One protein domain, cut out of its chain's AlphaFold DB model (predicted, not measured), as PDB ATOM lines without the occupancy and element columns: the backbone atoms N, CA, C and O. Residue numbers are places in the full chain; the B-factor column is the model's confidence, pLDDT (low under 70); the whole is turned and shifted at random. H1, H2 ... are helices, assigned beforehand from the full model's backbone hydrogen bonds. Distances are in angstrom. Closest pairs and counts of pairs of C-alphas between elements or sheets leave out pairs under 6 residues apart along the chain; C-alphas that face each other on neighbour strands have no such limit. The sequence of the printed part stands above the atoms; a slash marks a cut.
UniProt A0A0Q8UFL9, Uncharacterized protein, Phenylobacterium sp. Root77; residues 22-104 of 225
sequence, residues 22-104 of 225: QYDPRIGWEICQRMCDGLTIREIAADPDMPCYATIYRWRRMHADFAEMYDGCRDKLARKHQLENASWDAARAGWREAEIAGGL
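This is residues 22 to 104 of the 225 residues of an uncharacterized protein of Phenylobacterium sp. Root77 (UniProt A0A0Q8UFL9). One long straight helix, H4, has a small head of three shorter helices at its beginning, and its far part, residues 78 to 95 and 97 to 101, sticks out as a bare arm that makes the length of the whole. In the head, H1 runs side by side with the first part of H4, H3 makes a corner with the beginning of H4, and the short H2 packs on H1. The printed part has 83 residues with four named helices, in the order H1, H2, H3, H4, and no named strand; the class is all helix. It is extended, with a radius of gyration of the C-alphas of 18.9 A and spans of 63 by 24 by 17 A.

H4, residues 64 to 101, is 54.8 A long, from C-alpha 64 at (48.061, 37.652, 83.205) to C-alpha 101 at (50.771, -9.712, 110.612). H1, residues 25 to 36, is 16.5 A long and begins at C-alpha 25 at (37.651, 36.993, 81.174). H3 is residues 53 to 62, 14.7 A, and H2 is residues 41 to 44, 5.0 A.

H4 touches H1 with residues 65 to 77 alone, at a shallow tilt of 2 degrees, the same way; the closest C-alphas, of Cys 32 and Tyr 70, are 5.6 A apart. H3 and H4 touch only at the corner, C-alphas of Arg 60 and Ala 67 closest at 4.6 A, at a steep tilt of 63 degrees, opposite ways. H1 touches H2 with residues 31 to 35 alone, C-alphas of Ile 31 and Ile 44 closest at 7.0 A. H2 and H3 are close but not clearly touching, C-alphas of Arg 42 and Tyr 53 closest at 6.6 A. H1 and H3 are near each other; H2 and H4 are apart. Every O i to N i+4 pair is within hydrogen-bond range in H1 and H4, and 5 of 6 in H3; H2 is too short for such a pair.

The C-alphas farthest apart, of Gln 22 and Gly 103, are 63.3 A apart. The printed part has no cut, and no link is long. The mean pLDDT of the printed part is 87.3, and no printed residue is under 70.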
ATOM      1  N   GLN A  22      40.278  36.411  70.813       89.81
ATOM      2  CA  GLN A  22      38.896  36.348  71.317       89.81
ATOM      3  C   GLN A  22      38.842  36.111  72.842       89.81
ATOM      4  O   GLN A  22      37.939  35.449  73.341       89.81
ATOM      5  N   TYR A  23      39.869  36.556  73.575       92.81
ATOM      6  CA  TYR A  23      39.927  36.323  75.016       92.81
ATOM      7  C   TYR A  23      38.897  37.212  75.699       92.81
ATOM      8  O   TYR A  23      38.940  38.432  75.554       92.81
ATOM      9  N   ASP A  24      38.007  36.581  76.453       92.81
ATOM     10  CA  ASP A  24      37.074  37.238  77.353       92.81
ATOM     11  C   ASP A  24      37.283  36.646  78.759       92.81
ATOM     12  O   ASP A  24      37.281  35.412  78.897       92.81
ATOM     13  N   PRO A  25      37.451  37.474  79.808       91.56
ATOM     14  CA  PRO A  25      37.651  36.993  81.174       91.56
ATOM     15  C   PRO A  25      36.565  36.030  81.667       91.56
ATOM     16  O   PRO A  25      36.849  35.159  82.486       91.56
ATOM     17  N   ARG A  26      35.333  36.123  81.147       92.12
ATOM     18  CA  ARG A  26      34.236  35.200  81.486       92.12
ATOM     19  C   ARG A  26      34.490  33.794  80.952       92.12
ATOM     20  O   ARG A  26      34.226  32.832  81.665       92.12
ATOM     21  N   ILE A  27      35.053  33.667  79.746       92.56
ATOM     22  CA  ILE A  27      35.475  32.366  79.201       92.56
ATOM     23  C   ILE A  27      36.649  31.827  80.026       92.56
ATOM     24  O   ILE A  27      36.678  30.648  80.373       92.56
ATOM     25  N   GLY A  28      37.608  32.690  80.384       92.75
ATOM     26  CA  GLY A  28      38.725  32.312  81.252       92.75
ATOM     27  C   GLY A  28      38.256  31.757  82.602       92.75
ATOM     28  O   GLY A  28      38.725  30.709  83.052       92.75
ATOM     29  N   TRP A  29      37.280  32.421  83.216       93.81
ATOM     30  CA  TRP A  29      36.655  31.975  84.455       93.81
ATOM     31  C   TRP A  29      35.901  30.647  84.291       93.81
ATOM     32  O   TRP A  29      36.098  29.749  85.107       93.81
ATOM     33  N   GLU A  30      35.120  30.477  83.219       94.75
ATOM     34  CA  GLU A  30      34.393  29.228  82.933       94.75
ATOM     35  C   GLU A  30      35.347  28.034  82.799       94.75
ATOM     36  O   GLU A  30      35.130  26.983  83.405       94.75
ATOM     37  N   ILE A  31      36.453  28.200  82.064       93.38
ATOM     38  CA  ILE A  31      37.490  27.166  81.936       93.38
ATOM     39  C   ILE A  31      38.019  26.777  83.321       93.38
ATOM     40  O   ILE A  31      38.108  25.593  83.648       93.38
ATOM     41  N   CYS A  32      38.350  27.769  84.150       92.56
ATOM     42  CA  CYS A  32      38.868  27.551  85.500       92.56
ATOM     43  C   CYS A  32      37.843  26.868  86.419       92.56
ATOM     44  O   CYS A  32      38.214  26.004  87.220       92.56
ATOM     45  N   GLN A  33      36.558  27.207  86.287       92.00
ATOM     46  CA  GLN A  33      35.490  26.561  87.042       92.00
ATOM     47  C   GLN A  33      35.348  25.093  86.637       92.00
ATOM     48  O   GLN A  33      35.428  24.224  87.502       92.00
ATOM     49  N   ARG A  34      35.249  24.793  85.338       93.31
ATOM     50  CA  ARG A  34      35.141  23.409  84.847       93.31
ATOM     51  C   ARG A  34      36.334  22.546  85.266       93.31
ATOM     52  O   ARG A  34      36.167  21.370  85.580       93.31
ATOM     53  N   MET A  35      37.535  23.128  85.338       92.31
ATOM     54  CA  MET A  35      38.707  22.451  85.906       92.31
ATOM     55  C   MET A  35      38.516  22.109  87.388       92.31
ATOM     56  O   MET A  35      38.867  21.009  87.811       92.31
ATOM     57  N   CYS A  36      37.988  23.042  88.184       85.75
ATOM     58  CA  CYS A  36      37.678  22.796  89.595       85.75
ATOM     59  C   CYS A  36      36.586  21.732  89.771       85.75
ATOM     60  O   CYS A  36      36.665  20.948  90.718       85.75
ATOM     61  N   ASP A  37      35.643  21.659  88.832       87.62
ATOM     62  CA  ASP A  37      34.592  20.636  88.774       87.62
ATOM     63  C   ASP A  37      35.122  19.258  88.324       87.62
ATOM     64  O   ASP A  37      34.402  18.262  88.351       87.62
ATOM     65  N   GLY A  38      36.411  19.171  87.975       84.94
ATOM     66  CA  GLY A  38      37.109  17.920  87.691       84.94
ATOM     67  C   GLY A  38      37.225  17.574  86.211       84.94
ATOM     68  O   GLY A  38      37.798  16.532  85.894       84.94
ATOM     69  N   LEU A  39      36.751  18.435  85.305       88.12
ATOM     70  CA  LEU A  39      36.959  18.236  83.876       88.12
ATOM     71  C   LEU A  39      38.422  18.508  83.519       88.12
ATOM     72  O   LEU A  39      39.063  19.459  83.975       88.12
ATOM     73  N   THR A  40      38.961  17.678  82.638       89.19
ATOM     74  CA  THR A  40      40.272  17.910  82.046       89.19
ATOM     75  C   THR A  40      40.197  19.025  81.004       89.19
ATOM     76  O   THR A  40      39.187  19.217  80.333       89.19
ATOM     77  N   ILE A  41      41.316  19.721  80.771       86.75
ATOM     78  CA  ILE A  41      41.419  20.721  79.689       86.75
ATOM     79  C   ILE A  41      41.037  20.132  78.328       86.75
ATOM     80  O   ILE A  41      40.534  20.841  77.465       86.75
ATOM     81  N   ARG A  42      41.281  18.833  78.128       82.00
ATOM     82  CA  ARG A  42      40.921  18.141  76.893       82.00
ATOM     83  C   ARG A  42      39.408  17.999  76.739       82.00
ATOM     84  O   ARG A  42      38.921  18.204  75.638       82.00
ATOM     85  N   GLU A  43      38.699  17.653  77.810       82.56
ATOM     86  CA  GLU A  43      37.233  17.571  77.812       82.56
ATOM     87  C   GLU A  43      36.608  18.957  77.662       82.56
ATOM     88  O   GLU A  43      35.689  19.122  76.869       82.56
ATOM     89  N   ILE A  44      37.163  19.971  78.334       89.56
ATOM     90  CA  ILE A  44      36.716  21.364  78.186       89.56
ATOM     91  C   ILE A  44      36.890  21.824  76.736       89.56
ATOM     92  O   ILE A  44      35.954  22.335  76.146       89.56
ATOM     93  N   ALA A  45      38.058  21.594  76.132       86.50
ATOM     94  CA  ALA A  45      38.336  21.990  74.751       86.50
ATOM     95  C   ALA A  45      37.590  21.166  73.682       86.50
ATOM     96  O   ALA A  45      37.730  21.467  72.498       86.50
ATOM     97  N   ALA A  46      36.881  20.101  74.072       84.44
ATOM     98  CA  ALA A  46      36.029  19.326  73.173       84.44
ATOM     99  C   ALA A  46      34.609  19.909  73.060       84.44
ATOM    100  O   ALA A  46      33.880  19.531  72.146       84.44
ATOM    101  N   ASP A  47      34.224  20.813  73.966       89.12
ATOM    102  CA  ASP A  47      32.965  21.550  73.893       89.12
ATOM    103  C   ASP A  47      33.016  22.571  72.731       89.12
ATOM    104  O   ASP A  47      33.956  23.372  72.678       89.12
ATOM    105  N   PRO A  48      32.039  22.564  71.799       87.81
ATOM    106  CA  PRO A  48      31.964  23.526  70.699       87.81
ATOM    107  C   PRO A  48      31.927  24.996  71.132       87.81
ATOM    108  O   PRO A  48      32.366  25.849  70.368       87.81
ATOM    109  N   ASP A  49      31.456  25.307  72.339       88.44
ATOM    110  CA  ASP A  49      31.410  26.681  72.853       88.44
ATOM    111  C   ASP A  49      32.705  27.086  73.581       88.44
ATOM    112  O   ASP A  49      32.843  28.218  74.046       88.44
ATOM    113  N   MET A  50      33.678  26.174  73.684       92.50
ATOM    114  CA  MET A  50      34.959  26.402  74.350       92.50
ATOM    115  C   MET A  50      36.095  26.600  73.349       92.50
ATOM    116  O   MET A  50      36.108  26.014  72.267       92.50
ATOM    117  N   PRO A  51      37.117  27.401  73.695       91.50
ATOM    118  CA  PRO A  51      38.258  27.588  72.818       91.50
ATOM    119  C   PRO A  51      39.051  26.284  72.722       91.50
ATOM    120  O   PRO A  51      39.215  25.549  73.700       91.50
ATOM    121  N   CYS A  52      39.620  26.019  71.548       86.12
ATOM    122  CA  CYS A  52      40.417  24.814  71.363       86.12
ATOM    123  C   CYS A  52      41.639  24.789  72.302       86.12
ATOM    124  O   CYS A  52      42.146  25.822  72.755       86.12
ATOM    125  N   TYR A  53      42.167  23.586  72.545       84.88
ATOM    126  CA  TYR A  53      43.262  23.336  73.489       84.88
ATOM    127  C   TYR A  53      44.435  24.320  73.324       84.88
ATOM    128  O   TYR A  53      44.909  24.910  74.293       84.88
ATOM    129  N   ALA A  54      44.892  24.550  72.088       83.44
ATOM    130  CA  ALA A  54      46.015  25.444  71.809       83.44
ATOM    131  C   ALA A  54      45.730  26.907  72.194       83.44
ATOM    132  O   ALA A  54      46.628  27.603  72.680       83.44
ATOM    133  N   THR A  55      44.487  27.357  72.014       90.12
ATOM    134  CA  THR A  55      44.035  28.713  72.340       90.12
ATOM    135  C   THR A  55      44.028  28.944  73.847       90.12
ATOM    136  O   THR A  55      44.575  29.950  74.288       90.12
ATOM    137  N   ILE A  56      43.561  27.977  74.645       89.94
ATOM    138  CA  ILE A  56      43.605  28.043  76.118       89.94
ATOM    139  C   ILE A  56      45.043  28.280  76.608       89.94
ATOM    140  O   ILE A  56      45.326  29.231  77.335       89.94
ATOM    141  N   TYR A  57      46.003  27.466  76.157       86.00
ATOM    142  CA  TYR A  57      47.407  27.634  76.557       86.00
ATOM    143  C   TYR A  57      48.062  28.890  75.982       86.00
ATOM    144  O   TYR A  57      49.071  29.357  76.519       86.00
ATOM    145  N   ARG A  58      47.567  29.416  74.858       87.88
ATOM    146  CA  ARG A  58      48.009  30.710  74.332       87.88
ATOM    147  C   ARG A  58      47.508  31.836  75.229       87.88
ATOM    148  O   ARG A  58      48.320  32.667  75.614       87.88
ATOM    149  N   TRP A  59      46.236  31.831  75.615       93.81
ATOM    150  CA  TRP A  59      45.676  32.822  76.531       93.81
ATOM    151  C   TRP A  59      46.386  32.816  77.877       93.81
ATOM    152  O   TRP A  59      46.808  33.877  78.314       93.81
ATOM    153  N   ARG A  60      46.668  31.640  78.459       93.88
ATOM    154  CA  ARG A  60      47.427  31.540  79.723       93.88
ATOM    155  C   ARG A  60      48.807  32.210  79.649       93.88
ATOM    156  O   ARG A  60      49.351  32.614  80.662       93.88
ATOM    157  N   ARG A  61      49.410  32.290  78.458       89.56
ATOM    158  CA  ARG A  61      50.718  32.938  78.255       89.56
ATOM    159  C   ARG A  61      50.622  34.440  77.998       89.56
ATOM    160  O   ARG A  61      51.596  35.136  78.246       89.56
ATOM    161  N   MET A  62      49.512  34.901  77.430       88.31
ATOM    162  CA  MET A  62      49.357  36.272  76.937       88.31
ATOM    163  C   MET A  62      48.566  37.168  77.895       88.31
ATOM    164  O   MET A  62      48.737  38.379  77.845       88.31
ATOM    165  N   HIS A  63      47.714  36.581  78.739       91.81
ATOM    166  CA  HIS A  63      46.778  37.288  79.613       91.81
ATOM    167  C   HIS A  63      47.059  36.914  81.070       91.81
ATOM    168  O   HIS A  63      46.885  35.760  81.467       91.81
ATOM    169  N   ALA A  64      47.573  37.877  81.842       92.06
ATOM    170  CA  ALA A  64      48.061  37.652  83.205       92.06
ATOM    171  C   ALA A  64      46.934  37.301  84.191       92.06
ATOM    172  O   ALA A  64      47.107  36.422  85.032       92.06
ATOM    173  N   ASP A  65      45.769  37.926  84.034       92.00
ATOM    174  CA  ASP A  65      44.547  37.650  84.795       92.00
ATOM    175  C   ASP A  65      44.092  36.191  84.630       92.00
ATOM    176  O   ASP A  65      43.816  35.494  85.609       92.00
ATOM    177  N   PHE A  66      44.081  35.681  83.395       94.00
ATOM    178  CA  PHE A  66      43.765  34.279  83.139       94.00
ATOM    179  C   PHE A  66      44.825  33.334  83.700       94.00
ATOM    180  O   PHE A  66      44.484  32.272  84.222       94.00
ATOM    181  N   ALA A  67      46.104  33.705  83.589       90.75
ATOM    182  CA  ALA A  67      47.204  32.904  84.108       90.75
ATOM    183  C   ALA A  67      47.078  32.684  85.619       90.75
ATOM    184  O   ALA A  67      47.155  31.542  86.071       90.75
ATOM    185  N   GLU A  68      46.804  33.749  86.372       90.00
ATOM    186  CA  GLU A  68      46.626  33.698  87.823       90.00
ATOM    187  C   GLU A  68      45.449  32.794  88.222       90.00
ATOM    188  O   GLU A  68      45.609  31.884  89.042       90.00
ATOM    189  N   MET A  69      44.282  32.970  87.591       90.75
ATOM    190  CA  MET A  69      43.102  32.136  87.857       90.75
ATOM    191  C   MET A  69      43.358  30.656  87.543       90.75
ATOM    192  O   MET A  69      43.032  29.773  88.346       90.75
ATOM    193  N   TYR A  70      43.955  30.378  86.382       91.62
ATOM    194  CA  TYR A  70      44.254  29.024  85.927       91.62
ATOM    195  C   TYR A  70      45.252  28.334  86.860       91.62
ATOM    196  O   TYR A  70      45.050  27.177  87.245       91.62
ATOM    197  N   ASP A  71      46.319  29.034  87.240       89.19
ATOM    198  CA  ASP A  71      47.374  28.489  88.093       89.19
ATOM    199  C   ASP A  71      46.849  28.234  89.508       89.19
ATOM    200  O   ASP A  71      47.036  27.135  90.035       89.19
ATOM    201  N   GLY A  72      46.031  29.139  90.052       87.00
ATOM    202  CA  GLY A  72      45.331  28.914  91.317       87.00
ATOM    203  C   GLY A  72      44.411  27.682  91.299       87.00
ATOM    204  O   GLY A  72      44.342  26.935  92.282       87.00
ATOM    205  N   CYS A  73      43.723  27.409  90.185       87.50
ATOM    206  CA  CYS A  73      42.919  26.189  90.032       87.50
ATOM    207  C   CYS A  73      43.794  24.930  89.981       87.50
ATOM    208  O   CYS A  73      43.479  23.916  90.611       87.50
ATOM    209  N   ARG A  74      44.926  24.993  89.271       85.88
ATOM    210  CA  ARG A  74      45.896  23.890  89.209       85.88
ATOM    211  C   ARG A  74      46.501  23.581  90.574       85.88
ATOM    212  O   ARG A  74      46.635  22.400  90.891       85.88
ATOM    213  N   ASP A  75      46.799  24.589  91.381       82.56
ATOM    214  CA  ASP A  75      47.352  24.411  92.726       82.56
ATOM    215  C   ASP A  75      46.354  23.740  93.674       82.56
ATOM    216  O   ASP A  75      46.707  22.804  94.399       82.56
ATOM    217  N   LYS A  76      45.077  24.139  93.620       81.50
ATOM    218  CA  LYS A  76      43.999  23.487  94.385       81.50
ATOM    219  C   LYS A  76      43.848  22.013  94.012       81.50
ATOM    220  O   LYS A  76      43.800  21.158  94.898       81.50
ATOM    221  N   LEU A  77      43.824  21.705  92.714       81.56
ATOM    222  CA  LEU A  77      43.767  20.327  92.218       81.56
ATOM    223  C   LEU A  77      45.002  19.522  92.642       81.56
ATOM    224  O   LEU A  77      44.872  18.388  93.101       81.56
ATOM    225  N   ALA A  78      46.199  20.108  92.545       76.94
ATOM    226  CA  ALA A  78      47.435  19.467  92.981       76.94
ATOM    227  C   ALA A  78      47.397  19.133  94.478       76.94
ATOM    228  O   ALA A  78      47.742  18.015  94.863       76.94
ATOM    229  N   ARG A  79      46.915  20.057  95.318       79.50
ATOM    230  CA  ARG A  79      46.748  19.835  96.759       79.50
ATOM    231  C   ARG A  79      45.735  18.730  97.059       79.50
ATOM    232  O   ARG A  79      46.014  17.875  97.894       79.50
ATOM    233  N   LYS A  80      44.591  18.711  96.367       78.31
ATOM    234  CA  LYS A  80      43.592  17.637  96.497       78.31
ATOM    235  C   LYS A  80      44.214  16.274  96.186       78.31
ATOM    236  O   LYS A  80      44.151  15.376  97.019       78.31
ATOM    237  N   HIS A  81      44.909  16.156  95.055       77.19
ATOM    238  CA  HIS A  81      45.613  14.926  94.694       77.19
ATOM    239  C   HIS A  81      46.703  14.541  95.696       77.19
ATOM    240  O   HIS A  81      46.882  13.361  95.965       77.19
ATOM    241  N   GLN A  82      47.448  15.500  96.257       74.62
ATOM    242  CA  GLN A  82      48.434  15.213  97.303       74.62
ATOM    243  C   GLN A  82      47.777  14.598  98.541       74.62
ATOM    244  O   GLN A  82      48.291  13.612  99.063       74.62
ATOM    245  N   LEU A  83      46.639  15.139  98.983       78.56
ATOM    246  CA  LEU A  83      45.893  14.618 100.130       78.56
ATOM    247  C   LEU A  83      45.308  13.227  99.850       78.56
ATOM    248  O   LEU A  83      45.466  12.322 100.667       78.56
ATOM    249  N   GLU A  84      44.692  13.032  98.683       77.75
ATOM    250  CA  GLU A  84      44.174  11.726  98.254       77.75
ATOM    251  C   GLU A  84      45.297  10.689  98.149       77.75
ATOM    252  O   GLU A  84      45.181   9.590  98.684       77.75
ATOM    253  N   ASN A  85      46.423  11.040  97.523       77.25
ATOM    254  CA  ASN A  85      47.579  10.154  97.417       77.25
ATOM    255  C   ASN A  85      48.173   9.824  98.786       77.25
ATOM    256  O   ASN A  85      48.513   8.668  99.019       77.25
ATOM    257  N   ALA A  86      48.254  10.796  99.699       77.50
ATOM    258  CA  ALA A  86      48.700  10.560 101.070       77.50
ATOM    259  C   ALA A  86      47.754   9.605 101.817       77.50
ATOM    260  O   ALA A  86      48.217   8.720 102.535       77.50
ATOM    261  N   SER A  87      46.438   9.723 101.602       80.25
ATOM    262  CA  SER A  87      45.445   8.775 102.123       80.25
ATOM    263  C   SER A  87      45.661   7.368 101.554       80.25
ATOM    264  O   SER A  87      45.746   6.401 102.311       80.25
ATOM    265  N   TRP A  88      45.866   7.245 100.240       77.31
ATOM    266  CA  TRP A  88      46.201   5.973  99.594       77.31
ATOM    267  C   TRP A  88      47.551   5.401 100.040       77.31
ATOM    268  O   TRP A  88      47.713   4.182 100.100       77.31
ATOM    269  N   ASP A  89      48.546   6.242 100.320       75.88
ATOM    270  CA  ASP A  89      49.835   5.833 100.884       75.88
ATOM    271  C   ASP A  89      49.659   5.285 102.305       75.88
ATOM    272  O   ASP A  89      50.200   4.222 102.615       75.88
ATOM    273  N   ALA A  90      48.855   5.952 103.140       80.81
ATOM    274  CA  ALA A  90      48.524   5.499 104.488       80.81
ATOM    275  C   ALA A  90      47.727   4.183 104.472       80.81
ATOM    276  O   ALA A  90      48.076   3.245 105.189       80.81
ATOM    277  N   ALA A  91      46.724   4.062 103.598       85.00
ATOM    278  CA  ALA A  91      45.957   2.830 103.413       85.00
ATOM    279  C   ALA A  91      46.853   1.669 102.953       85.00
ATOM    280  O   ALA A  91      46.819   0.586 103.535       85.00
ATOM    281  N   ARG A  92      47.741   1.906 101.973       84.62
ATOM    282  CA  ARG A  92      48.736   0.912 101.540       84.62
ATOM    283  C   ARG A  92      49.717   0.544 102.646       84.62
ATOM    284  O   ARG A  92      50.151  -0.605 102.694       84.62
ATOM    285  N   ALA A  93      50.102   1.481 103.509       82.38
ATOM    286  CA  ALA A  93      50.918   1.174 104.679       82.38
ATOM    287  C   ALA A  93      50.160   0.261 105.656       82.38
ATOM    288  O   ALA A  93      50.719  -0.742 106.087       82.38
ATOM    289  N   GLY A  94      48.878   0.537 105.910       87.75
ATOM    290  CA  GLY A  94      48.006  -0.322 106.715       87.75
ATOM    291  C   GLY A  94      47.869  -1.737 106.147       87.75
ATOM    292  O   GLY A  94      48.061  -2.708 106.874       87.75
ATOM    293  N   TRP A  95      47.630  -1.878 104.838       87.44
ATOM    294  CA  TRP A  95      47.596  -3.189 104.179       87.44
ATOM    295  C   TRP A  95      48.925  -3.930 104.293       87.44
ATOM    296  O   TRP A  95      48.924  -5.119 104.583       87.44
ATOM    297  N   ARG A  96      50.065  -3.243 104.128       84.81
ATOM    298  CA  ARG A  96      51.389  -3.864 104.322       84.81
ATOM    299  C   ARG A  96      51.564  -4.404 105.737       84.81
ATOM    300  O   ARG A  96      52.126  -5.481 105.890       84.81
ATOM    301  N   GLU A  97      51.124  -3.671 106.756       86.88
ATOM    302  CA  GLU A  97      51.201  -4.145 108.142       86.88
ATOM    303  C   GLU A  97      50.262  -5.340 108.374       86.88
ATOM    304  O   GLU A  97      50.675  -6.320 108.987       86.88
ATOM    305  N   ALA A  98      49.054  -5.331 107.798       89.25
ATOM    306  CA  ALA A  98      48.148  -6.482 107.835       89.25
ATOM    307  C   ALA A  98      48.725  -7.716 107.107       89.25
ATOM    308  O   ALA A  98      48.645  -8.826 107.626       89.25
ATOM    309  N   GLU A  99      49.365  -7.536 105.945       91.81
ATOM    310  CA  GLU A  99      50.082  -8.597 105.217       91.81
ATOM    311  C   GLU A  99      51.238  -9.182 106.044       91.81
ATOM    312  O   GLU A  99      51.479 -10.391 106.001       91.81
ATOM    313  N   ILE A 100      51.970  -8.335 106.781       89.44
ATOM    314  CA  ILE A 100      53.055  -8.771 107.670       89.44
ATOM    315  C   ILE A 100      52.489  -9.556 108.854       89.44
ATOM    316  O   ILE A 100      52.984 -10.643 109.150       89.44
ATOM    317  N   ALA A 101      51.439  -9.042 109.500       89.56
ATOM    318  CA  ALA A 101      50.771  -9.712 110.612       89.56
ATOM    319  C   ALA A 101      50.164 -11.064 110.194       89.56
ATOM    320  O   ALA A 101      50.248 -12.034 110.941       89.56
ATOM    321  N   GLY A 102      49.618 -11.147 108.976       92.81
ATOM    322  CA  GLY A 102      49.064 -12.370 108.391       92.81
ATOM    323  C   GLY A 102      50.096 -13.321 107.774       92.81
ATOM    324  O   GLY A 102      49.712 -14.311 107.160       92.81
ATOM    325  N   GLY A 103      51.398 -13.029 107.867       91.56
ATOM    326  CA  GLY A 103      52.463 -13.894 107.345       91.56
ATOM    327  C   GLY A 103      52.576 -13.957 105.813       91.56
ATOM    328  O   GLY A 103      53.468 -14.633 105.298       91.56
ATOM    329  N   LEU A 104      51.738 -13.220 105.074       91.38
ATOM    330  CA  LEU A 104      51.786 -13.108 103.609       91.38
ATOM    331  C   LEU A 104      53.026 -12.340 103.133       91.38
ATOM    332  O   LEU A 104      53.459 -12.479 101.987       91.38
TER     333      LEU A 104